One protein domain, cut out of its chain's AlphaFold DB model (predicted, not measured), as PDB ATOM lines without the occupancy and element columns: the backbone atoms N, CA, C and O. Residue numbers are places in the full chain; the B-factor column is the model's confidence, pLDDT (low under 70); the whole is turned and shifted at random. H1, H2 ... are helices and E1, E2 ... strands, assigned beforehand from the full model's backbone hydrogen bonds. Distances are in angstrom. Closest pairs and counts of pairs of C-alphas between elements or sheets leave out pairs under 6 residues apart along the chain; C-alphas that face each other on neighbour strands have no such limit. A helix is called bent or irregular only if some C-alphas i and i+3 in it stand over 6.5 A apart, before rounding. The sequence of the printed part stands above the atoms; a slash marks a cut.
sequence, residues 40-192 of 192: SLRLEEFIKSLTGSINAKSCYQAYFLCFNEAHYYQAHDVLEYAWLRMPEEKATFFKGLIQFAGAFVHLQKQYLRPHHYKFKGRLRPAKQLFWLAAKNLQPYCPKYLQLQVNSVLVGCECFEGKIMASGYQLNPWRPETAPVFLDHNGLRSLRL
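Overview. This is residues 40 to 192 of the 192 residues of an uncharacterized protein of Verrucomicrobia bacterium (UniProt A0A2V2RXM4). Five helices, H2 to H6, stand side by side in chain order as a curved row, and the strand hairpin E1 and E2 bridges the gap between the two ends of the row, H2 and H6. H1 lies crosswise on H2 and H3. The printed part has 153 residues with six named helices followed by two named strands, which form one antiparallel sheet, order E1 - E2. The class is mostly helix. The whole is compact, with a radius of gyration of the C-alphas of 15.1 A and spans of 42 by 34 by 30 A.

Along the chain. H1 is residues 40 to 51, beginning at C-alpha 40 (-96.229, -130.788, -129.413). H2 is residues 56 to 68 and H3 residues 72 to 83. H4, residues 88 to 112, is the longest helix at 35.2 A, with a kink of 30 degrees near residue 95; it is irregular, but only just, with C-alphas 89 and 92 6.7 A apart. H5, residues 123 to 140, measures 26.4 A and is irregular, with C-alphas 136 and 139 7.0 A apart. H6, residues 149 to 165, measures 24.2 A. E1 is residues 180 to 184 and E2 residues 187 to 191, ending at C-alpha 191 (-97.995, -107.678, -108.910).

Arrangement. H2 to H6 form an up and down bundle, each helix running against the one before. H2 and H3 are a helical hairpin at a shallow tilt of 11 degrees; their closest C-alphas, Tyr 63 and Ala 75, are 4.3 A apart. H3 touches H4 at 16 degrees, closest at His 76 and Ile 98, 5.0 A between C-alphas. H4 touches H5 at 26 degrees, with C-alphas of Gly 96 and Ala 133 at 4.1 A. H5 touches H6 at 25 degrees, with C-alphas of Phe 130 and Cys 156 at 5.0 A. H2 and H6 are apart. H1 touches H2 with residues 47 to 51 alone, about perpendicular at 77 degrees; their closest C-alphas, Thr 51 and Ser 58, are 5.8 A apart. The closest C-alphas of H2 and E1, Asn 68 and Val 180, are 4.8 A apart; those of H6 and E2, Ser 151 and Leu 190, 5.3 A. In the hairpin E1 and E2, N 182 and O 189 are within hydrogen-bond range at 2.9 A. Every O i to N i+4 pair is within hydrogen-bond range in H1 and H6; the counts are 8 of 9 in H2, 7 of 8 in H3, 18 of 21 in H4 and 12 of 14 in H5.

Size, cuts and confidence. The two C-alphas farthest apart, Tyr 117 and Asn 185, are 44.8 A apart. The printed part has no cut. The link from H6 to E1, residues 166 to 179, is long. Mean pLDDT of the printed part is 94.1, and residue 89 is under 70.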
ATOM      1  N   SER A  40     -96.955-130.198-130.551       80.50
ATOM      2  CA  SER A  40     -96.229-130.788-129.413       80.50
ATOM      3  C   SER A  40     -94.719-130.577-129.531       80.50
ATOM      4  O   SER A  40     -94.105-130.106-128.583       80.50
ATOM      5  N   LEU A  41     -94.142-130.839-130.709       85.62
ATOM      6  CA  LEU A  41     -92.701-130.716-130.953       85.62
ATOM      7  C   LEU A  41     -92.231-129.264-130.853       85.62
ATOM      8  O   LEU A  41     -91.241-128.981-130.189       85.62
ATOM      9  N   ARG A  42     -92.989-128.320-131.430       85.88
ATOM     10  CA  ARG A  42     -92.659-126.887-131.324       85.88
ATOM     11  C   ARG A  42     -92.668-126.411-129.876       85.88
ATOM     12  O   ARG A  42     -91.837-125.601-129.477       85.88
ATOM     13  N   LEU A  43     -93.627-126.898-129.093       87.50
ATOM     14  CA  LEU A  43     -93.742-126.532-127.691       87.50
ATOM     15  C   LEU A  43     -92.625-127.161-126.851       87.50
ATOM     16  O   LEU A  43     -92.089-126.505-125.968       87.50
ATOM     17  N   GLU A  44     -92.238-128.395-127.158       90.94
ATOM     18  CA  GLU A  44     -91.095-129.087-126.558       90.94
ATOM     19  C   GLU A  44     -89.776-128.350-126.816       90.94
ATOM     20  O   GLU A  44     -89.047-128.055-125.868       90.94
ATOM     21  N   GLU A  45     -89.498-127.982-128.070       91.56
ATOM     22  CA  GLU A  45     -88.331-127.173-128.443       91.56
ATOM     23  C   GLU A  45     -88.332-125.818-127.730       91.56
ATOM     24  O   GLU A  45     -87.305-125.394-127.200       91.56
ATOM     25  N   PHE A  46     -89.495-125.169-127.654       89.44
ATOM     26  CA  PHE A  46     -89.669-123.898-126.961       89.44
ATOM     27  C   PHE A  46     -89.448-124.007-125.443       89.44
ATOM     28  O   PHE A  46     -88.732-123.202-124.855       89.44
ATOM     29  N   ILE A  47     -90.008-125.022-124.781       90.88
ATOM     30  CA  ILE A  47     -89.786-125.249-123.343       90.88
ATOM     31  C   ILE A  47     -88.306-125.546-123.087       90.88
ATOM     32  O   ILE A  47     -87.716-125.006-122.146       90.88
ATOM     33  N   LYS A  48     -87.690-126.378-123.936       92.56
ATOM     34  CA  LYS A  48     -86.272-126.724-123.836       92.56
ATOM     35  C   LYS A  48     -85.377-125.502-124.038       92.56
ATOM     36  O   LYS A  48     -84.402-125.376-123.305       92.56
ATOM     37  N   SER A  49     -85.699-124.596-124.961       91.75
ATOM     38  CA  SER A  49     -84.912-123.374-125.164       91.75
ATOM     39  C   SER A  49     -85.006-122.406-123.981       91.75
ATOM     40  O   SER A  49     -84.023-121.747-123.661       91.75
ATOM     41  N   LEU A  50     -86.148-122.365-123.286       89.06
ATOM     42  CA  LEU A  50     -86.339-121.522-122.103       89.06
ATOM     43  C   LEU A  50     -85.709-122.087-120.822       89.06
ATOM     44  O   LEU A  50     -85.312-121.325-119.946       89.06
ATOM     45  N   THR A  51     -85.680-123.413-120.665       91.94
ATOM     46  CA  THR A  51     -85.423-124.052-119.355       91.94
ATOM     47  C   THR A  51     -84.386-125.179-119.383       91.94
ATOM     48  O   THR A  51     -84.071-125.762-118.345       91.94
ATOM     49  N   GLY A  52     -83.869-125.532-120.560       91.44
ATOM     50  CA  GLY A  52     -82.861-126.575-120.764       91.44
ATOM     51  C   GLY A  52     -83.377-128.020-120.712       91.44
ATOM     52  O   GLY A  52     -82.653-128.935-121.096       91.44
ATOM     53  N   SER A  53     -84.616-128.270-120.276       92.69
ATOM     54  CA  SER A  53     -85.186-129.625-120.173       92.69
ATOM     55  C   SER A  53     -86.707-129.628-120.324       92.69
ATOM     56  O   SER A  53     -87.345-128.591-120.189       92.69
ATOM     57  N   ILE A  54     -87.306-130.793-120.582       92.44
ATOM     58  CA  ILE A  54     -88.756-130.926-120.779       92.44
ATOM     59  C   ILE A  54     -89.316-131.844-119.696       92.44
ATOM     60  O   ILE A  54     -89.156-133.059-119.736       92.44
ATOM     61  N   ASN A  55     -89.954-131.244-118.698       93.19
ATOM     62  CA  ASN A  55     -90.683-131.932-117.636       93.19
ATOM     63  C   ASN A  55     -91.691-130.957-116.995       93.19
ATOM     64  O   ASN A  55     -91.735-129.773-117.336       93.19
ATOM     65  N   ALA A  56     -92.492-131.438-116.045       91.62
ATOM     66  CA  ALA A  56     -93.495-130.624-115.356       91.62
ATOM     67  C   ALA A  56     -92.917-129.367-114.675       91.62
ATOM     68  O   ALA A  56     -93.531-128.302-114.735       91.62
ATOM     69  N   LYS A  57     -91.732-129.472-114.055       94.38
ATOM     70  CA  LYS A  57     -91.055-128.346-113.395       94.38
ATOM     71  C   LYS A  57     -90.614-127.299-114.420       94.38
ATOM     72  O   LYS A  57     -90.846-126.116-114.201       94.38
ATOM     73  N   SER A  58     -90.056-127.733-115.546       95.88
ATOM     74  CA  SER A  58     -89.675-126.859-116.658       95.88
ATOM     75  C   SER A  58     -90.873-126.139-117.271       95.88
ATOM     76  O   SER A  58     -90.830-124.934-117.481       95.88
ATOM     77  N   CYS A  59     -91.989-126.840-117.489       95.00
ATOM     78  CA  CYS A  59     -93.219-126.220-117.991       95.00
ATOM     79  C   CYS A  59     -93.769-125.173-117.011       95.00
ATOM     80  O   CYS A  59     -94.207-124.101-117.417       95.00
ATOM     81  N   TYR A  60     -93.700-125.468-115.709       96.19
ATOM     82  CA  TYR A  60     -94.082-124.537-114.652       96.19
ATOM     83  C   TYR A  60     -93.181-123.295-114.614       96.19
ATOM     84  O   TYR A  60     -93.679-122.187-114.464       96.19
ATOM     85  N   GLN A  61     -91.870-123.442-114.811       96.00
ATOM     86  CA  GLN A  61     -90.952-122.304-114.937       96.00
ATOM     87  C   GLN A  61     -91.230-121.487-116.208       96.00
ATOM     88  O   GLN A  61     -91.356-120.264-116.138       96.00
ATOM     89  N   ALA A  62     -91.395-122.159-117.351       95.81
ATOM     90  CA  ALA A  62     -91.698-121.532-118.634       95.81
ATOM     91  C   ALA A  62     -93.010-120.731-118.602       95.81
ATOM     92  O   ALA A  62     -93.087-119.680-119.236       95.81
ATOM     93  N   TYR A  63     -94.011-121.179-117.832       97.62
ATOM     94  CA  TYR A  63     -95.250-120.431-117.607       97.62
ATOM     95  C   TYR A  63     -94.973-119.013-117.105       97.62
ATOM     96  O   TYR A  63     -95.462-118.060-117.704       97.62
ATOM     97  N   PHE A  64     -94.172-118.859-116.043       97.44
ATOM     98  CA  PHE A  64     -93.893-117.543-115.457       97.44
ATOM     99  C   PHE A  64     -93.041-116.673-116.374       97.44
ATOM    100  O   PHE A  64     -93.335-115.490-116.509       97.44
ATOM    101  N   LEU A  65     -92.043-117.261-117.047       96.06
ATOM    102  CA  LEU A  65     -91.238-116.549-118.044       96.06
ATOM    103  C   LEU A  65     -92.131-115.971-119.150       96.06
ATOM    104  O   LEU A  65     -92.050-114.789-119.459       96.06
ATOM    105  N   CYS A  66     -93.045-116.776-119.697       96.44
ATOM    106  CA  CYS A  66     -93.979-116.308-120.717       96.44
ATOM    107  C   CYS A  66     -94.984-115.289-120.163       96.44
ATOM    108  O   CYS A  66     -95.288-114.302-120.824       96.44
ATOM    109  N   PHE A  67     -95.524-115.526-118.966       98.12
ATOM    110  CA  PHE A  67     -96.533-114.653-118.369       98.12
ATOM    111  C   PHE A  67     -95.975-113.252-118.100       98.12
ATOM    112  O   PHE A  67     -96.641-112.268-118.413       98.12
ATOM    113  N   ASN A  68     -94.754-113.167-117.568       97.38
ATOM    114  CA  ASN A  68     -94.101-111.903-117.235       97.38
ATOM    115  C   ASN A  68     -93.783-111.054-118.473       97.38
ATOM    116  O   ASN A  68     -93.845-109.833-118.396       97.38
ATOM    117  N   GLU A  69     -93.545-111.692-119.620       96.19
ATOM    118  CA  GLU A  69     -93.381-111.031-120.925       96.19
ATOM    119  C   GLU A  69     -94.728-110.768-121.638       96.19
ATOM    120  O   GLU A  69     -94.775-110.505-122.839       96.19
ATOM    121  N   ALA A  70     -95.859-110.903-120.935       96.62
ATOM    122  CA  ALA A  70     -97.217-110.806-121.485       96.62
ATOM    123  C   ALA A  70     -97.500-111.751-122.680       96.62
ATOM    124  O   ALA A  70     -98.455-111.558-123.445       96.62
ATOM    125  N   HIS A  71     -96.721-112.828-122.816       96.75
ATOM    126  CA  HIS A  71     -96.927-113.923-123.761       96.75
ATOM    127  C   HIS A  71     -97.934-114.939-123.196       96.75
ATOM    128  O   HIS A  71     -97.647-116.127-123.027       96.75
ATOM    129  N   TYR A  72     -99.146-114.475-122.876       97.25
ATOM    130  CA  TYR A  72    -100.148-115.265-122.148       97.25
ATOM    131  C   TYR A  72    -100.606-116.525-122.888       97.25
ATOM    132  O   TYR A  72    -100.972-117.513-122.255       97.25
ATOM    133  N   TYR A  73    -100.588-116.508-124.224       95.06
ATOM    134  CA  TYR A  73    -100.933-117.683-125.025       95.06
ATOM    135  C   TYR A  73     -99.881-118.785-124.873       95.06
ATOM    136  O   TYR A  73    -100.222-119.942-124.649       95.06
ATOM    137  N   GLN A  74     -98.603-118.417-124.923       95.69
ATOM    138  CA  GLN A  74     -97.492-119.327-124.683       95.69
ATOM    139  C   GLN A  74     -97.506-119.819-123.236       95.69
ATOM    140  O   GLN A  74     -97.373-121.018-123.023       95.69
ATOM    141  N   ALA A  75     -97.751-118.933-122.261       97.00
ATOM    142  CA  ALA A  75     -97.892-119.310-120.853       97.00
ATOM    143  C   ALA A  75     -98.993-120.372-120.666       97.00
ATOM    144  O   ALA A  75     -98.767-121.398-120.030       97.00
ATOM    145  N   HIS A  76    -100.162-120.161-121.275       96.69
ATOM    146  CA  HIS A  76    -101.246-121.141-121.302       96.69
ATOM    147  C   HIS A  76    -100.784-122.487-121.885       96.69
ATOM    148  O   HIS A  76    -100.919-123.517-121.227       96.69
ATOM    149  N   ASP A  77    -100.216-122.479-123.094       94.31
ATOM    150  CA  ASP A  77     -99.894-123.703-123.831       94.31
ATOM    151  C   ASP A  77     -98.786-124.528-123.157       94.31
ATOM    152  O   ASP A  77     -98.933-125.746-123.037       94.31
ATOM    153  N   VAL A  78     -97.710-123.898-122.659       94.38
ATOM    154  CA  VAL A  78     -96.622-124.634-121.979       94.38
ATOM    155  C   VAL A  78     -97.123-125.348-120.728       94.38
ATOM    156  O   VAL A  78     -96.697-126.466-120.440       94.38
ATOM    157  N   LEU A  79     -98.057-124.738-119.995       94.31
ATOM    158  CA  LEU A  79     -98.584-125.333-118.774       94.31
ATOM    159  C   LEU A  79     -99.663-126.384-119.064       94.31
ATOM    160  O   LEU A  79     -99.697-127.415-118.392       94.31
ATOM    161  N   GLU A  80    -100.486-126.175-120.097       93.56
ATOM    162  CA  GLU A  80    -101.443-127.170-120.602       93.56
ATOM    163  C   GLU A  80    -100.731-128.448-121.064       93.56
ATOM    164  O   GLU A  80    -101.179-129.556-120.762       93.56
ATOM    165  N   TYR A  81     -99.577-128.314-121.722       92.25
ATOM    166  CA  TYR A  81     -98.763-129.452-122.143       92.25
ATOM    167  C   TYR A  81     -98.354-130.354-120.976       92.25
ATOM    168  O   TYR A  81     -98.447-131.581-121.089       92.25
ATOM    169  N   ALA A  82     -97.932-129.766-119.855       92.25
ATOM    170  CA  ALA A  82     -97.639-130.525-118.645       92.25
ATOM    171  C   ALA A  82     -98.914-131.109-118.025       92.25
ATOM    172  O   ALA A  82     -98.939-132.289-117.685       92.25
ATOM    173  N   TRP A  83     -99.973-130.305-117.920       92.06
ATOM    174  CA  TRP A  83    -101.246-130.681-117.304       92.06
ATOM    175  C   TRP A  83    -101.887-131.920-117.940       92.06
ATOM    176  O   TRP A  83    -102.303-132.821-117.218       92.06
ATOM    177  N   LEU A  84    -101.889-132.023-119.275       89.44
ATOM    178  CA  LEU A  84    -102.441-133.177-120.006       89.44
ATOM    179  C   LEU A  84    -101.729-134.508-119.706       89.44
ATOM    180  O   LEU A  84    -102.242-135.569-120.055       89.44
ATOM    181  N   ARG A  85    -100.544-134.460-119.090       88.75
ATOM    182  CA  ARG A  85     -99.709-135.622-118.750       88.75
ATOM    183  C   ARG A  85     -99.669-135.893-117.241       88.75
ATOM    184  O   ARG A  85     -98.915-136.757-116.799       88.75
ATOM    185  N   MET A  86    -100.431-135.144-116.443       85.94
ATOM    186  CA  MET A  86    -100.464-135.268-114.984       85.94
ATOM    187  C   MET A  86    -101.617-136.151-114.497       85.94
ATOM    188  O   MET A  86    -102.686-136.149-115.105       85.94
ATOM    189  N   PRO A  87    -101.449-136.843-113.354       82.00
ATOM    190  CA  PRO A  87    -102.566-137.471-112.659       82.00
ATOM    191  C   PRO A  87    -103.535-136.409-112.113       82.00
ATOM    192  O   PRO A  87    -103.112-135.331-111.680       82.00
ATOM    193  N   GLU A  88    -104.831-136.732-112.111       71.94
ATOM    194  CA  GLU A  88    -105.941-135.800-111.851       71.94
ATOM    195  C   GLU A  88    -105.804-135.030-110.525       71.94
ATOM    196  O   GLU A  88    -106.020-133.819-110.485       71.94
ATOM    197  N   GLU A  89    -105.323-135.688-109.466       65.69
ATOM    198  CA  GLU A  89    -105.134-135.096-108.132       65.69
ATOM    199  C   GLU A  89    -104.177-133.889-108.120       65.69
ATOM    200  O   GLU A  89    -104.354-132.946-107.346       65.69
ATOM    201  N   LYS A  90    -103.170-133.878-109.004       70.12
ATOM    202  CA  LYS A  90    -102.190-132.779-109.127       70.12
ATOM    203  C   LYS A  90    -102.564-131.777-110.220       70.12
ATOM    204  O   LYS A  90    -101.969-130.701-110.312       70.12
ATOM    205  N   ALA A  91    -103.557-132.115-111.036       86.94
ATOM    206  CA  ALA A  91    -103.917-131.390-112.241       86.94
ATOM    207  C   ALA A  91    -104.723-130.107-111.942       86.94
ATOM    208  O   ALA A  91    -104.674-129.152-112.719       86.94
ATOM    209  N   THR A  92    -105.433-130.036-110.810       93.75
ATOM    210  CA  THR A  92    -106.329-128.908-110.481       93.75
ATOM    211  C   THR A  92    -105.590-127.578-110.300       93.75
ATOM    212  O   THR A  92    -106.016-126.570-110.864       93.75
ATOM    213  N   PHE A  93    -104.447-127.565-109.608       95.88
ATOM    214  CA  PHE A  93    -103.629-126.352-109.466       95.88
ATOM    215  C   PHE A  93    -103.166-125.801-110.824       95.88
ATOM    216  O   PHE A  93    -103.335-124.617-111.122       95.88
ATOM    217  N   PHE A  94    -102.632-126.677-111.682       95.69
ATOM    218  CA  PHE A  94    -102.158-126.310-113.020       95.69
ATOM    219  C   PHE A  94    -103.312-125.792-113.880       95.69
ATOM    220  O   PHE A  94    -103.178-124.759-114.532       95.69
ATOM    221  N   LYS A  95    -104.480-126.440-113.806       95.94
ATOM    222  CA  LYS A  95    -105.708-125.983-114.464       95.94
ATOM    223  C   LYS A  95    -106.092-124.559-114.055       95.94
ATOM    224  O   LYS A  95    -106.481-123.777-114.919       95.94
ATOM    225  N   GLY A  96    -105.950-124.210-112.776       97.62
ATOM    226  CA  GLY A  96    -106.187-122.853-112.288       97.62
ATOM    227  C   GLY A  96    -105.270-121.813-112.943       97.62
ATOM    228  O   GLY A  96    -105.746-120.807-113.461       97.62
ATOM    229  N   LEU A  97    -103.965-122.086-113.015       98.31
ATOM    230  CA  LEU A  97    -102.992-121.195-113.669       98.31
ATOM    231  C   LEU A  97    -103.174-121.098-115.191       98.31
ATOM    232  O   LEU A  97    -103.013-120.016-115.764       98.31
ATOM    233  N   ILE A  98    -103.550-122.201-115.843       97.75
ATOM    234  CA  ILE A  98    -103.908-122.234-117.270       97.75
ATOM    235  C   ILE A  98    -105.105-121.312-117.526       97.75
ATOM    236  O   ILE A  98    -105.074-120.491-118.440       97.75
ATOM    237  N   GLN A  99    -106.146-121.398-116.694       98.56
ATOM    238  CA  GLN A  99    -107.323-120.533-116.801       98.56
ATOM    239  C   GLN A  99    -106.985-119.068-116.524       98.56
ATOM    240  O   GLN A  99    -107.463-118.198-117.249       98.56
ATOM    241  N   PHE A 100    -106.113-118.798-115.549       98.75
ATOM    242  CA  PHE A 100    -105.629-117.451-115.260       98.75
ATOM    243  C   PHE A 100    -104.940-116.827-116.483       98.75
ATOM    244  O   PHE A 100    -105.343-115.760-116.938       98.75
ATOM    245  N   ALA A 101    -103.981-117.526-117.103       98.56
ATOM    246  CA  ALA A 101    -103.344-117.065-118.342       98.56
ATOM    247  C   ALA A 101    -104.353-116.944-119.501       98.56
ATOM    248  O   ALA A 101    -104.344-115.959-120.240       98.56
ATOM    249  N   GLY A 102    -105.279-117.898-119.629       97.94
ATOM    250  CA  GLY A 102    -106.347-117.865-120.630       97.94
ATOM    251  C   GLY A 102    -107.260-116.637-120.512       97.94
ATOM    252  O   GLY A 102    -107.688-116.087-121.532       97.94
ATOM    253  N   ALA A 103    -107.520-116.156-119.293       98.56
ATOM    254  CA  ALA A 103    -108.261-114.918-119.068       98.56
ATOM    255  C   ALA A 103    -107.529-113.720-119.695       98.56
ATOM    256  O   ALA A 103    -108.133-112.953-120.452       98.56
ATOM    257  N   PHE A 104    -106.213-113.615-119.491       98.56
ATOM    258  CA  PHE A 104    -105.397-112.570-120.115       98.56
ATOM    259  C   PHE A 104    -105.277-112.711-121.631       98.56
ATOM    260  O   PHE A 104    -105.308-111.698-122.323       98.56
ATOM    261  N   VAL A 105    -105.261-113.929-122.188       98.00
ATOM    262  CA  VAL A 105    -105.353-114.128-123.651       98.00
ATOM    263  C   VAL A 105    -106.620-113.477-124.214       98.00
ATOM    264  O   VAL A 105    -106.601-112.886-125.296       98.00
ATOM    265  N   HIS A 106    -107.748-113.578-123.507       96.94
ATOM    266  CA  HIS A 106    -108.992-112.930-123.915       96.94
ATOM    267  C   HIS A 106    -108.935-111.407-123.808       96.94
ATOM    268  O   HIS A 106    -109.365-110.734-124.749       96.94
ATOM    269  N   LEU A 107    -108.371-110.874-122.722       98.06
ATOM    270  CA  LEU A 107    -108.182-109.433-122.561       98.06
ATOM    271  C   LEU A 107    -107.234-108.866-123.628       98.06
ATOM    272  O   LEU A 107    -107.599-107.920-124.318       98.06
ATOM    273  N   GLN A 108    -106.078-109.486-123.855       97.25
ATOM    274  CA  GLN A 108    -105.106-109.057-124.862       97.25
ATOM    275  C   GLN A 108    -105.697-109.102-126.281       97.25
ATOM    276  O   GLN A 108    -105.546-108.153-127.050       97.25
ATOM    277  N   LYS A 109    -106.460-110.151-126.631       93.00
ATOM    278  CA  LYS A 109    -107.145-110.243-127.937       93.00
ATOM    279  C   LYS A 109    -108.182-109.143-128.144       93.00
ATOM    280  O   LYS A 109    -108.301-108.630-129.255       93.00
ATOM    281  N   GLN A 110    -108.949-108.807-127.107       96.12
ATOM    282  CA  GLN A 110    -109.915-107.714-127.189       96.12
ATOM    283  C   GLN A 110    -109.207-106.371-127.316       96.12
ATOM    284  O   GLN A 110    -109.598-105.582-128.165       96.12
ATOM    285  N   TYR A 111    -108.149-106.146-126.535       96.00
ATOM    286  CA  TYR A 111    -107.371-104.910-126.574       96.00
ATOM    287  C   TYR A 111    -106.772-104.650-127.958       96.00
ATOM    288  O   TYR A 111    -106.924-103.564-128.505       96.00
ATOM    289  N   LEU A 112    -106.138-105.665-128.555       94.25
ATOM    290  CA  LEU A 112    -105.485-105.543-129.860       94.25
ATOM    291  C   LEU A 112    -106.479-105.370-131.015       94.25
ATOM    292  O   LEU A 112    -106.120-104.856-132.072       94.25
ATOM    293  N   ARG A 113    -107.711-105.872-130.867       92.06
ATOM    294  CA  ARG A 113    -108.718-105.896-131.939       92.06
ATOM    295  C   ARG A 113    -110.135-105.653-131.386       92.06
ATOM    296  O   ARG A 113    -110.995-106.533-131.518       92.06
ATOM    297  N   PRO A 114    -110.421-104.469-130.815       91.50
ATOM    298  CA  PRO A 114    -111.647-104.224-130.047       91.50
ATOM    299  C   PRO A 114    -112.918-104.279-130.898       91.50
ATOM    300  O   PRO A 114    -113.959-104.728-130.423       91.50
ATOM    301  N   HIS A 115    -112.831-103.906-132.178       90.94
ATOM    302  CA  HIS A 115    -113.967-103.906-133.109       90.94
ATOM    303  C   HIS A 115    -114.107-105.204-133.915       90.94
ATOM    304  O   HIS A 115    -115.092-105.396-134.628       90.94
ATOM    305  N   HIS A 116    -113.152-106.133-133.809       92.31
ATOM    306  CA  HIS A 116    -113.198-107.371-134.580       92.31
ATOM    307  C   HIS A 116    -114.315-108.284-134.057       92.31
ATOM    308  O   HIS A 116    -114.374-108.593-132.866       92.31
ATOM    309  N   TYR A 117    -115.173-108.787-134.949       89.44
ATOM    310  CA  TYR A 117    -116.387-109.535-134.584       89.44
ATOM    311  C   TYR A 117    -116.135-110.735-133.647       89.44
ATOM    312  O   TYR A 117    -116.935-110.983-132.749       89.44
ATOM    313  N   LYS A 118    -114.995-111.435-133.788       85.56
ATOM    314  CA  LYS A 118    -114.588-112.547-132.891       85.56
ATOM    315  C   LYS A 118    -113.986-112.117-131.548       85.56
ATOM    316  O   LYS A 118    -113.832-112.960-130.658       85.56
ATOM    317  N   PHE A 119    -113.542-110.870-131.417       86.75
ATOM    318  CA  PHE A 119    -112.748-110.409-130.271       86.75
ATOM    319  C   PHE A 119    -113.458-109.349-129.423       86.75
ATOM    320  O   PHE A 119    -113.178-109.265-128.230       86.75
ATOM    321  N   LYS A 120    -114.463-108.651-129.966       83.56
ATOM    322  CA  LYS A 120    -115.262-107.666-129.219       83.56
ATOM    323  C   LYS A 120    -115.934-108.232-127.959       83.56
ATOM    324  O   LYS A 120    -116.028-107.555-126.946       83.56
ATOM    325  N   GLY A 121    -116.356-109.498-127.988       91.19
ATOM    326  CA  GLY A 121    -117.097-110.146-126.895       91.19
ATOM    327  C   GLY A 121    -116.245-110.858-125.839       91.19
ATOM    328  O   GLY A 121    -116.764-111.724-125.141       91.19
ATOM    329  N   ARG A 122    -114.939-110.586-125.744       95.69
ATOM    330  CA  ARG A 122    -114.009-111.410-124.941       95.69
ATOM    331  C   ARG A 122    -113.940-111.060-123.453       95.69
ATOM    332  O   ARG A 122    -113.392-111.856-122.697       95.69
ATOM    333  N   LEU A 123    -114.555-109.962-123.013       97.75
ATOM    334  CA  LEU A 123    -114.592-109.591-121.591       97.75
ATOM    335  C   LEU A 123    -115.393-110.592-120.741       97.75
ATOM    336  O   LEU A 123    -114.968-110.947-119.646       97.75
ATOM    337  N   ARG A 124    -116.508-111.122-121.263       96.69
ATOM    338  CA  ARG A 124    -117.307-112.160-120.581       96.69
ATOM    339  C   ARG A 124    -116.531-113.479-120.416       96.69
ATOM    340  O   ARG A 124    -116.435-113.956-119.287       96.69
ATOM    341  N   PRO A 125    -115.923-114.050-121.480       96.81
ATOM    342  CA  PRO A 125    -115.007-115.179-121.345       96.81
ATOM    343  C   PRO A 125    -113.843-114.929-120.380       96.81
ATOM    344  O   PRO A 125    -113.538-115.809-119.585       96.81
ATOM    345  N   ALA A 126    -113.214-113.747-120.413       98.19
ATOM    346  CA  ALA A 126    -112.122-113.417-119.495       98.19
ATOM    347  C   ALA A 126    -112.577-113.474-118.030       98.19
ATOM    348  O   ALA A 126    -111.974-114.184-117.232       98.19
ATOM    349  N   LYS A 127    -113.698-112.815-117.704       98.44
ATOM    350  CA  LYS A 127    -114.327-112.862-116.375       98.44
ATOM    351  C   LYS A 127    -114.578-114.306-115.931       98.44
ATOM    352  O   LYS A 127    -114.188-114.691-114.837       98.44
ATOM    353  N   GLN A 128    -115.193-115.122-116.788       97.81
ATOM    354  CA  GLN A 128    -115.484-116.523-116.467       97.81
ATOM    355  C   GLN A 128    -114.216-117.334-116.159       97.81
ATOM    356  O   GLN A 128    -114.239-118.204-115.289       97.81
ATOM    357  N   LEU A 129    -113.121-117.069-116.876       98.31
ATOM    358  CA  LEU A 129    -111.846-117.744-116.652       98.31
ATOM    359  C   LEU A 129    -111.156-117.297-115.362       98.31
ATOM    360  O   LEU A 129    -110.594-118.156-114.691       98.31
ATOM    361  N   PHE A 130    -111.247-116.023-114.969       98.62
ATOM    362  CA  PHE A 130    -110.789-115.591-113.644       98.62
ATOM    363  C   PHE A 130    -111.549-116.304-112.522       98.62
ATOM    364  O   PHE A 130    -110.917-116.838-111.612       98.62
ATOM    365  N   TRP A 131    -112.872-116.446-112.649       98.19
ATOM    366  CA  TRP A 131    -113.678-117.118-111.626       98.19
ATOM    367  C   TRP A 131    -113.306-118.598-111.506       98.19
ATOM    368  O   TRP A 131    -113.144-119.139-110.411       98.19
ATOM    369  N   LEU A 132    -113.131-119.263-112.650       97.88
ATOM    370  CA  LEU A 132    -112.677-120.650-112.707       97.88
ATOM    371  C   LEU A 132    -111.260-120.821-112.139       97.88
ATOM    372  O   LEU A 132    -111.020-121.778-111.401       97.88
ATOM    373  N   ALA A 133    -110.349-119.899-112.458       98.38
ATOM    374  CA  ALA A 133    -108.995-119.893-111.928       98.38
ATOM    375  C   ALA A 133    -109.015-119.765-110.403       98.38
ATOM    376  O   ALA A 133    -108.430-120.602-109.719       98.38
ATOM    377  N   ALA A 134    -109.759-118.792-109.870       98.56
ATOM    378  CA  ALA A 134    -109.908-118.589-108.436       98.56
ATOM    379  C   ALA A 134    -110.461-119.840-107.738       98.56
ATOM    380  O   ALA A 134    -109.864-120.331-106.781       98.56
ATOM    381  N   LYS A 135    -111.536-120.428-108.281       98.06
ATOM    382  CA  LYS A 135    -112.135-121.664-107.756       98.06
ATOM    383  C   LYS A 135    -111.140-122.828-107.699       98.06
ATOM    384  O   LYS A 135    -111.128-123.571-106.723       98.06
ATOM    385  N   ASN A 136    -110.321-123.006-108.736       96.88
ATOM    386  CA  ASN A 136    -109.349-124.102-108.794       96.88
ATOM    387  C   ASN A 136    -108.096-123.843-107.945       96.88
ATOM    388  O   ASN A 136    -107.431-124.795-107.547       96.88
ATOM    389  N   LEU A 137    -107.763-122.579-107.670       97.56
ATOM    390  CA  LEU A 137    -106.585-122.202-106.890       97.56
ATOM    391  C   LEU A 137    -106.869-122.078-105.388       97.56
ATOM    392  O   LEU A 137    -105.962-122.319-104.598       97.56
ATOM    393  N   GLN A 138    -108.106-121.775-104.982       97.94
ATOM    394  CA  GLN A 138    -108.494-121.586-103.577       97.94
ATOM    395  C   GLN A 138    -108.013-122.700-102.620       97.94
ATOM    396  O   GLN A 138    -107.507-122.357-101.549       97.94
ATOM    397  N   PRO A 139    -108.082-124.005-102.961       96.94
ATOM    398  CA  PRO A 139    -107.625-125.068-102.057       96.94
ATOM    399  C   PRO A 139    -106.118-125.043-101.754       96.94
ATOM    400  O   PRO A 139    -105.669-125.706-100.825       96.94
ATOM    401  N   TYR A 140    -105.335-124.299-102.537       96.31
ATOM    402  CA  TYR A 140    -103.875-124.228-102.450       96.31
ATOM    403  C   TYR A 140    -103.382-122.972-101.707       96.31
ATOM    404  O   TYR A 140    -102.199-122.629-101.759       96.31
ATOM    405  N   CYS A 141    -104.284-122.254-101.033       95.44
ATOM    406  CA  CYS A 141    -103.941-121.100-100.214       95.44
ATOM    407  C   CYS A 141    -103.153-121.463 -98.937       95.44
ATOM    408  O   CYS A 141    -103.312-122.553 -98.394       95.44
ATOM    409  N   PRO A 142    -102.343-120.521 -98.412       96.00
ATOM    410  CA  PRO A 142    -101.992-119.241 -99.034       96.00
ATOM    411  C   PRO A 142    -100.896-119.388-100.100       96.00
ATOM    412  O   PRO A 142    -100.720-118.486-100.917       96.00
ATOM    413  N   LYS A 143    -100.183-120.519-100.107       96.12
ATOM    414  CA  LYS A 143     -98.992-120.769-100.918       96.12
ATOM    415  C   LYS A 143     -98.939-122.222-101.377       96.12
ATOM    416  O   LYS A 143     -99.127-123.134-100.578       96.12
ATOM    417  N   TYR A 144     -98.515-122.433-102.621       95.94
ATOM    418  CA  TYR A 144     -98.244-123.763-103.160       95.94
ATOM    419  C   TYR A 144     -97.195-123.705-104.273       95.94
ATOM    420  O   TYR A 144     -97.200-122.780-105.076       95.94
ATOM    421  N   LEU A 145     -96.265-124.667-104.309       94.50
ATOM    422  CA  LEU A 145     -95.170-124.725-105.299       94.50
ATOM    423  C   LEU A 145     -94.397-123.401-105.465       94.50
ATOM    424  O   LEU A 145     -94.065-122.998-106.573       94.50
ATOM    425  N   GLN A 146     -94.090-122.736-104.346       95.88
ATOM    426  CA  GLN A 146     -93.421-121.423-104.301       95.88
ATOM    427  C   GLN A 146     -94.242-120.255-104.874       95.88
ATOM    428  O   GLN A 146     -93.743-119.138-104.907       95.88
ATOM    429  N   LEU A 147     -95.498-120.462-105.262       97.44
ATOM    430  CA  LEU A 147     -96.419-119.393-105.633       97.44
ATOM    431  C   LEU A 147     -97.222-118.924-104.417       97.44
ATOM    432  O   LEU A 147     -97.814-119.747-103.721       97.44
ATOM    433  N   GLN A 148     -97.293-117.612-104.212       97.69
ATOM    434  CA  GLN A 148     -98.233-116.950-103.310       97.69
ATOM    435  C   GLN A 148     -99.623-116.962-103.947       97.69
ATOM    436  O   GLN A 148    -100.006-116.054-104.687       97.69
ATOM    437  N   VAL A 149    -100.374-118.032-103.706       97.94
ATOM    438  CA  VAL A 149    -101.683-118.279-104.323       97.94
ATOM    439  C   VAL A 149    -102.673-117.170-103.985       97.94
ATOM    440  O   VAL A 149    -103.416-116.732-104.858       97.94
ATOM    441  N   ASN A 150    -102.626-116.642-102.760       97.62
ATOM    442  CA  ASN A 150    -103.444-115.501-102.348       97.62
ATOM    443  C   ASN A 150    -103.270-114.277-103.270       97.62
ATOM    444  O   ASN A 150    -104.259-113.636-103.610       97.62
ATOM    445  N   SER A 151    -102.049-113.981-103.732       97.88
ATOM    446  CA  SER A 151    -101.811-112.856-104.650       97.88
ATOM    447  C   SER A 151    -102.491-113.055-106.012       97.88
ATOM    448  O   SER A 151    -103.000-112.103-106.600       97.88
ATOM    449  N   VAL A 152    -102.580-114.303-106.489       98.44
ATOM    450  CA  VAL A 152    -103.292-114.644-107.729       98.44
ATOM    451  C   VAL A 152    -104.801-114.537-107.549       98.44
ATOM    452  O   VAL A 152    -105.476-114.034-108.447       98.44
ATOM    453  N   LEU A 153    -105.336-114.953-106.396       98.69
ATOM    454  CA  LEU A 153    -106.759-114.794-106.083       98.69
ATOM    455  C   LEU A 153    -107.167-113.318-106.040       98.69
ATOM    456  O   LEU A 153    -108.118-112.940-106.720       98.69
ATOM    457  N   VAL A 154    -106.386-112.472-105.358       98.44
ATOM    458  CA  VAL A 154    -106.585-111.009-105.356       98.44
ATOM    459  C   VAL A 154    -106.530-110.447-106.779       98.44
ATOM    460  O   VAL A 154    -107.329-109.587-107.146       98.44
ATOM    461  N   GLY A 155    -105.624-110.960-107.618       98.38
ATOM    462  CA  GLY A 155    -105.580-110.619-109.038       98.38
ATOM    463  C   GLY A 155    -106.861-110.983-109.787       98.38
ATOM    464  O   GLY A 155    -107.403-110.136-110.498       98.38
ATOM    465  N   CYS A 156    -107.370-112.204-109.608       98.69
ATOM    466  CA  CYS A 156    -108.628-112.645-110.216       98.69
ATOM    467  C   CYS A 156    -109.783-111.720-109.814       98.69
ATOM    468  O   CYS A 156    -110.472-111.189-110.682       98.69
ATOM    469  N   GLU A 157    -109.935-111.461-108.515       98.44
ATOM    470  CA  GLU A 157    -110.979-110.587-107.972       98.44
ATOM    471  C   GLU A 157    -110.873-109.153-108.511       98.44
ATOM    472  O   GLU A 157    -111.870-108.581-108.952       98.44
ATOM    473  N   CYS A 158    -109.664-108.585-108.554       98.19
ATOM    474  CA  CYS A 158    -109.419-107.239-109.071       98.19
ATOM    475  C   CYS A 158    -109.817-107.113-110.550       98.19
ATOM    476  O   CYS A 158    -110.524-106.176-110.936       98.19
ATOM    477  N   PHE A 159    -109.399-108.059-111.394       98.50
ATOM    478  CA  PHE A 159    -109.733-108.039-112.817       98.50
ATOM    479  C   PHE A 159    -111.219-108.322-113.073       98.50
ATOM    480  O   PHE A 159    -111.831-107.619-113.882       98.50
ATOM    481  N   GLU A 160    -111.830-109.284-112.375       98.12
ATOM    482  CA  GLU A 160    -113.277-109.522-112.453       98.12
ATOM    483  C   GLU A 160    -114.078-108.291-112.041       98.12
ATOM    484  O   GLU A 160    -114.985-107.881-112.770       98.12
ATOM    485  N   GLY A 161    -113.709-107.675-110.914       98.12
ATOM    486  CA  GLY A 161    -114.349-106.477-110.387       98.12
ATOM    487  C   GLY A 161    -114.314-105.331-111.391       98.12
ATOM    488  O   GLY A 161    -115.356-104.751-111.689       98.12
ATOM    489  N   LYS A 162    -113.155-105.058-112.004       98.38
ATOM    490  CA  LYS A 162    -113.027-104.013-113.034       98.38
ATOM    491  C   LYS A 162    -113.868-104.307-114.284       98.38
ATOM    492  O   LYS A 162    -114.520-103.403-114.809       98.38
ATOM    493  N   ILE A 163    -113.901-105.560-114.756       98.38
ATOM    494  CA  ILE A 163    -114.742-105.950-115.905       98.38
ATOM    495  C   ILE A 163    -116.221-105.724-115.578       98.38
ATOM    496  O   ILE A 163    -116.943-105.115-116.374       98.38
ATOM    497  N   MET A 164    -116.672-106.199-114.415       98.19
ATOM    498  CA  MET A 164    -118.070-106.113-113.997       98.19
ATOM    499  C   MET A 164    -118.514-104.676-113.733       98.19
ATOM    500  O   MET A 164    -119.570-104.284-114.223       98.19
ATOM    501  N   ALA A 165    -117.701-103.884-113.031       98.25
ATOM    502  CA  ALA A 165    -117.988-102.480-112.739       98.25
ATOM    503  C   ALA A 165    -118.148-101.641-114.016       98.25
ATOM    504  O   ALA A 165    -118.939-100.705-114.047       98.25
ATOM    505  N   SER A 166    -117.456-102.011-115.099       97.38
ATOM    506  CA  SER A 166    -117.614-101.356-116.403       97.38
ATOM    507  C   SER A 166    -118.857-101.785-117.193       97.38
ATOM    508  O   SER A 166    -119.031-101.351-118.330       97.38
ATOM    509  N   GLY A 167    -119.679-102.709-116.679       97.31
ATOM    510  CA  GLY A 167    -120.780-103.294-117.447       97.31
ATOM    511  C   GLY A 167    -120.305-104.071-118.682       97.31
ATOM    512  O   GLY A 167    -121.004-104.108-119.696       97.31
ATOM    513  N   TYR A 168    -119.112-104.682-118.615       96.81
ATOM    514  CA  TYR A 168    -118.436-105.340-119.743       96.81
ATOM    515  C   TYR A 168    -118.147-104.407-120.934       96.81
ATOM    516  O   TYR A 168    -118.136-104.869-122.076       96.81
ATOM    517  N   GLN A 169    -117.918-103.114-120.689       95.38
ATOM    518  CA  GLN A 169    -117.575-102.144-121.738       95.38
ATOM    519  C   GLN A 169    -116.083-101.814-121.776       95.38
ATOM    520  O   GLN A 169    -115.543-101.519-122.842       95.38
ATOM    521  N   LEU A 170    -115.395-101.888-120.633       96.00
ATOM    522  CA  LEU A 170    -113.991-101.508-120.525       96.00
ATOM    523  C   LEU A 170    -113.116-102.729-120.274       96.00
ATOM    524  O   LEU A 170    -113.374-103.552-119.396       96.00
ATOM    525  N   ASN A 171    -112.046-102.825-121.056       97.88
ATOM    526  CA  ASN A 171    -110.996-103.799-120.827       97.88
ATOM    527  C   ASN A 171    -110.010-103.255-119.786       97.88
ATOM    528  O   ASN A 171    -109.377-102.232-120.057       97.88
ATOM    529  N   PRO A 172    -109.864-103.913-118.624       97.50
ATOM    530  CA  PRO A 172    -108.962-103.458-117.570       97.50
ATOM    531  C   PRO A 172    -107.481-103.734-117.847       97.50
ATOM    532  O   PRO A 172    -106.641-103.266-117.085       97.50
ATOM    533  N   TRP A 173    -107.148-104.528-118.867       98.12
ATOM    534  CA  TRP A 173    -105.764-104.852-119.195       98.12
ATOM    535  C   TRP A 173    -105.167-103.831-120.163       98.12
ATOM    536  O   TRP A 173    -105.786-103.452-121.165       98.12
ATOM    537  N   ARG A 174    -103.929-103.436-119.866       96.06
ATOM    538  CA  ARG A 174    -103.056-102.600-120.688       96.06
ATOM    539  C   ARG A 174    -101.650-103.208-120.668       96.06
ATOM    540  O   ARG A 174    -101.279-103.758-119.630       96.06
ATOM    541  N   PRO A 175    -100.876-103.129-121.761       94.56
ATOM    542  CA  PRO A 175     -99.510-103.647-121.776       94.56
ATOM    543  C   PRO A 175     -98.592-102.924-120.777       94.56
ATOM    544  O   PRO A 175     -97.734-103.563-120.181       94.56
ATOM    545  N   GLU A 176     -98.810-101.632-120.522       94.38
ATOM    546  CA  GLU A 176     -97.994-100.820-119.603       94.38
ATOM    547  C   GLU A 176     -98.201-101.191-118.129       94.38
ATOM    548  O   GLU A 176     -97.327-100.975-117.294       94.38
ATOM    549  N   THR A 177     -99.368-101.749-117.805       92.94
ATOM    550  CA  THR A 177     -99.743-102.198-116.457       92.94
ATOM    551  C   THR A 177    -100.052-103.693-116.465       92.94
ATOM    552  O   THR A 177    -100.968-104.158-115.782       92.94
ATOM    553  N   ALA A 178     -99.371-104.446-117.331       94.94
ATOM    554  CA  ALA A 178     -99.536-105.885-117.406       94.94
ATOM    555  C   ALA A 178     -99.066-106.512-116.083       94.94
ATOM    556  O   ALA A 178     -97.988-106.167-115.592       94.94
ATOM    557  N   PRO A 179     -99.848-107.428-115.487       96.81
ATOM    558  CA  PRO A 179     -99.453-108.036-114.232       96.81
ATOM    559  C   PRO A 179     -98.252-108.958-114.437       96.81
ATOM    560  O   PRO A 179     -98.153-109.648-115.454       96.81
ATOM    561  N   VAL A 180     -97.373-109.001-113.438       97.19
ATOM    562  CA  VAL A 180     -96.133-109.786-113.461       97.19
ATOM    563  C   VAL A 180     -95.952-110.543-112.152       97.19
ATOM    564  O   VAL A 180     -96.328-110.070-111.082       97.19
ATOM    565  N   PHE A 181     -95.358-111.725-112.225       97.12
ATOM    566  CA  PHE A 181     -94.910-112.474-111.061       97.12
ATOM    567  C   PHE A 181     -93.500-112.043-110.678       97.12
ATOM    568  O   PHE A 181     -92.565-112.194-111.464       97.12
ATOM    569  N   LEU A 182     -93.345-111.539-109.459       94.38
ATOM    570  CA  LEU A 182     -92.056-111.166-108.891       94.38
ATOM    571  C   LEU A 182     -91.561-112.254-107.943       94.38
ATOM    572  O   LEU A 182     -92.327-112.754-107.117       94.38
ATOM    573  N   ASP A 183     -90.280-112.594-108.060       90.56
ATOM    574  CA  ASP A 183     -89.593-113.515-107.162       90.56
ATOM    575  C   ASP A 183     -88.997-112.738-105.975       90.56
ATOM    576  O   ASP A 183     -88.076-111.936-106.128       90.56
ATOM    577  N   HIS A 184     -89.508-112.998-104.771       82.88
ATOM    578  CA  HIS A 184     -88.995-112.445-103.516       82.88
ATOM    579  C   HIS A 184     -88.730-113.584-102.533       82.88
ATOM    580  O   HIS A 184     -89.649-114.318-102.175       82.88
ATOM    581  N   ASN A 185     -87.482-113.757-102.090       84.00
ATOM    582  CA  ASN A 185     -87.086-114.827-101.159       84.00
ATOM    583  C   ASN A 185     -87.522-116.237-101.618       84.00
ATOM    584  O   ASN A 185     -87.951-117.066-100.816       84.00
ATOM    585  N   GLY A 186     -87.461-116.498-102.929       78.31
ATOM    586  CA  GLY A 186     -87.900-117.767-103.519       78.31
ATOM    587  C   GLY A 186     -89.420-117.971-103.527       78.31
ATOM    588  O   GLY A 186     -89.876-119.106-103.669       78.31
ATOM    589  N   LEU A 187     -90.203-116.901-103.350       84.56
ATOM    590  CA  LEU A 187     -91.659-116.889-103.467       84.56
ATOM    591  C   LEU A 187     -92.093-115.988-104.621       84.56
ATOM    592  O   LEU A 187     -91.750-114.808-104.653       84.56
ATOM    593  N   ARG A 188     -92.908-116.539-105.521       92.19
ATOM    594  CA  ARG A 188     -93.555-115.804-106.609       92.19
ATOM    595  C   ARG A 188     -94.813-115.133-106.100       92.19
ATOM    596  O   ARG A 188     -95.727-115.828-105.666       92.19
ATOM    597  N   SER A 189     -94.889-113.812-106.196       93.00
ATOM    598  CA  SER A 189     -96.107-113.045-105.922       93.00
ATOM    599  C   SER A 189     -96.549-112.291-107.163       93.00
ATOM    600  O   SER A 189     -95.723-111.721-107.870       93.00
ATOM    601  N   LEU A 190     -97.853-112.267-107.417       93.50
ATOM    602  CA  LEU A 190     -98.428-111.450-108.473       93.50
ATOM    603  C   LEU A 190     -98.400-109.974-108.061       93.50
ATOM    604  O   LEU A 190     -98.878-109.614-106.985       93.50
ATOM    605  N   ARG A 191     -97.870-109.132-108.944       94.94
ATOM    606  CA  ARG A 191     -97.995-107.678-108.910       94.94
ATOM    607  C   ARG A 191     -98.996-107.256-109.982       94.94
ATOM    608  O   ARG A 191     -98.898-107.712-111.121       94.94
ATOM    609  N   LEU A 192     -99.951-106.419-109.585       88.88
ATOM    610  CA  LEU A 192    -101.004-105.858-110.436       88.88
ATOM    611  C   LEU A 192    -100.654-104.453-110.923       88.88
ATOM    612  O   LEU A 192     -99.838-103.787-110.242       88.88
TER     613      LEU A 192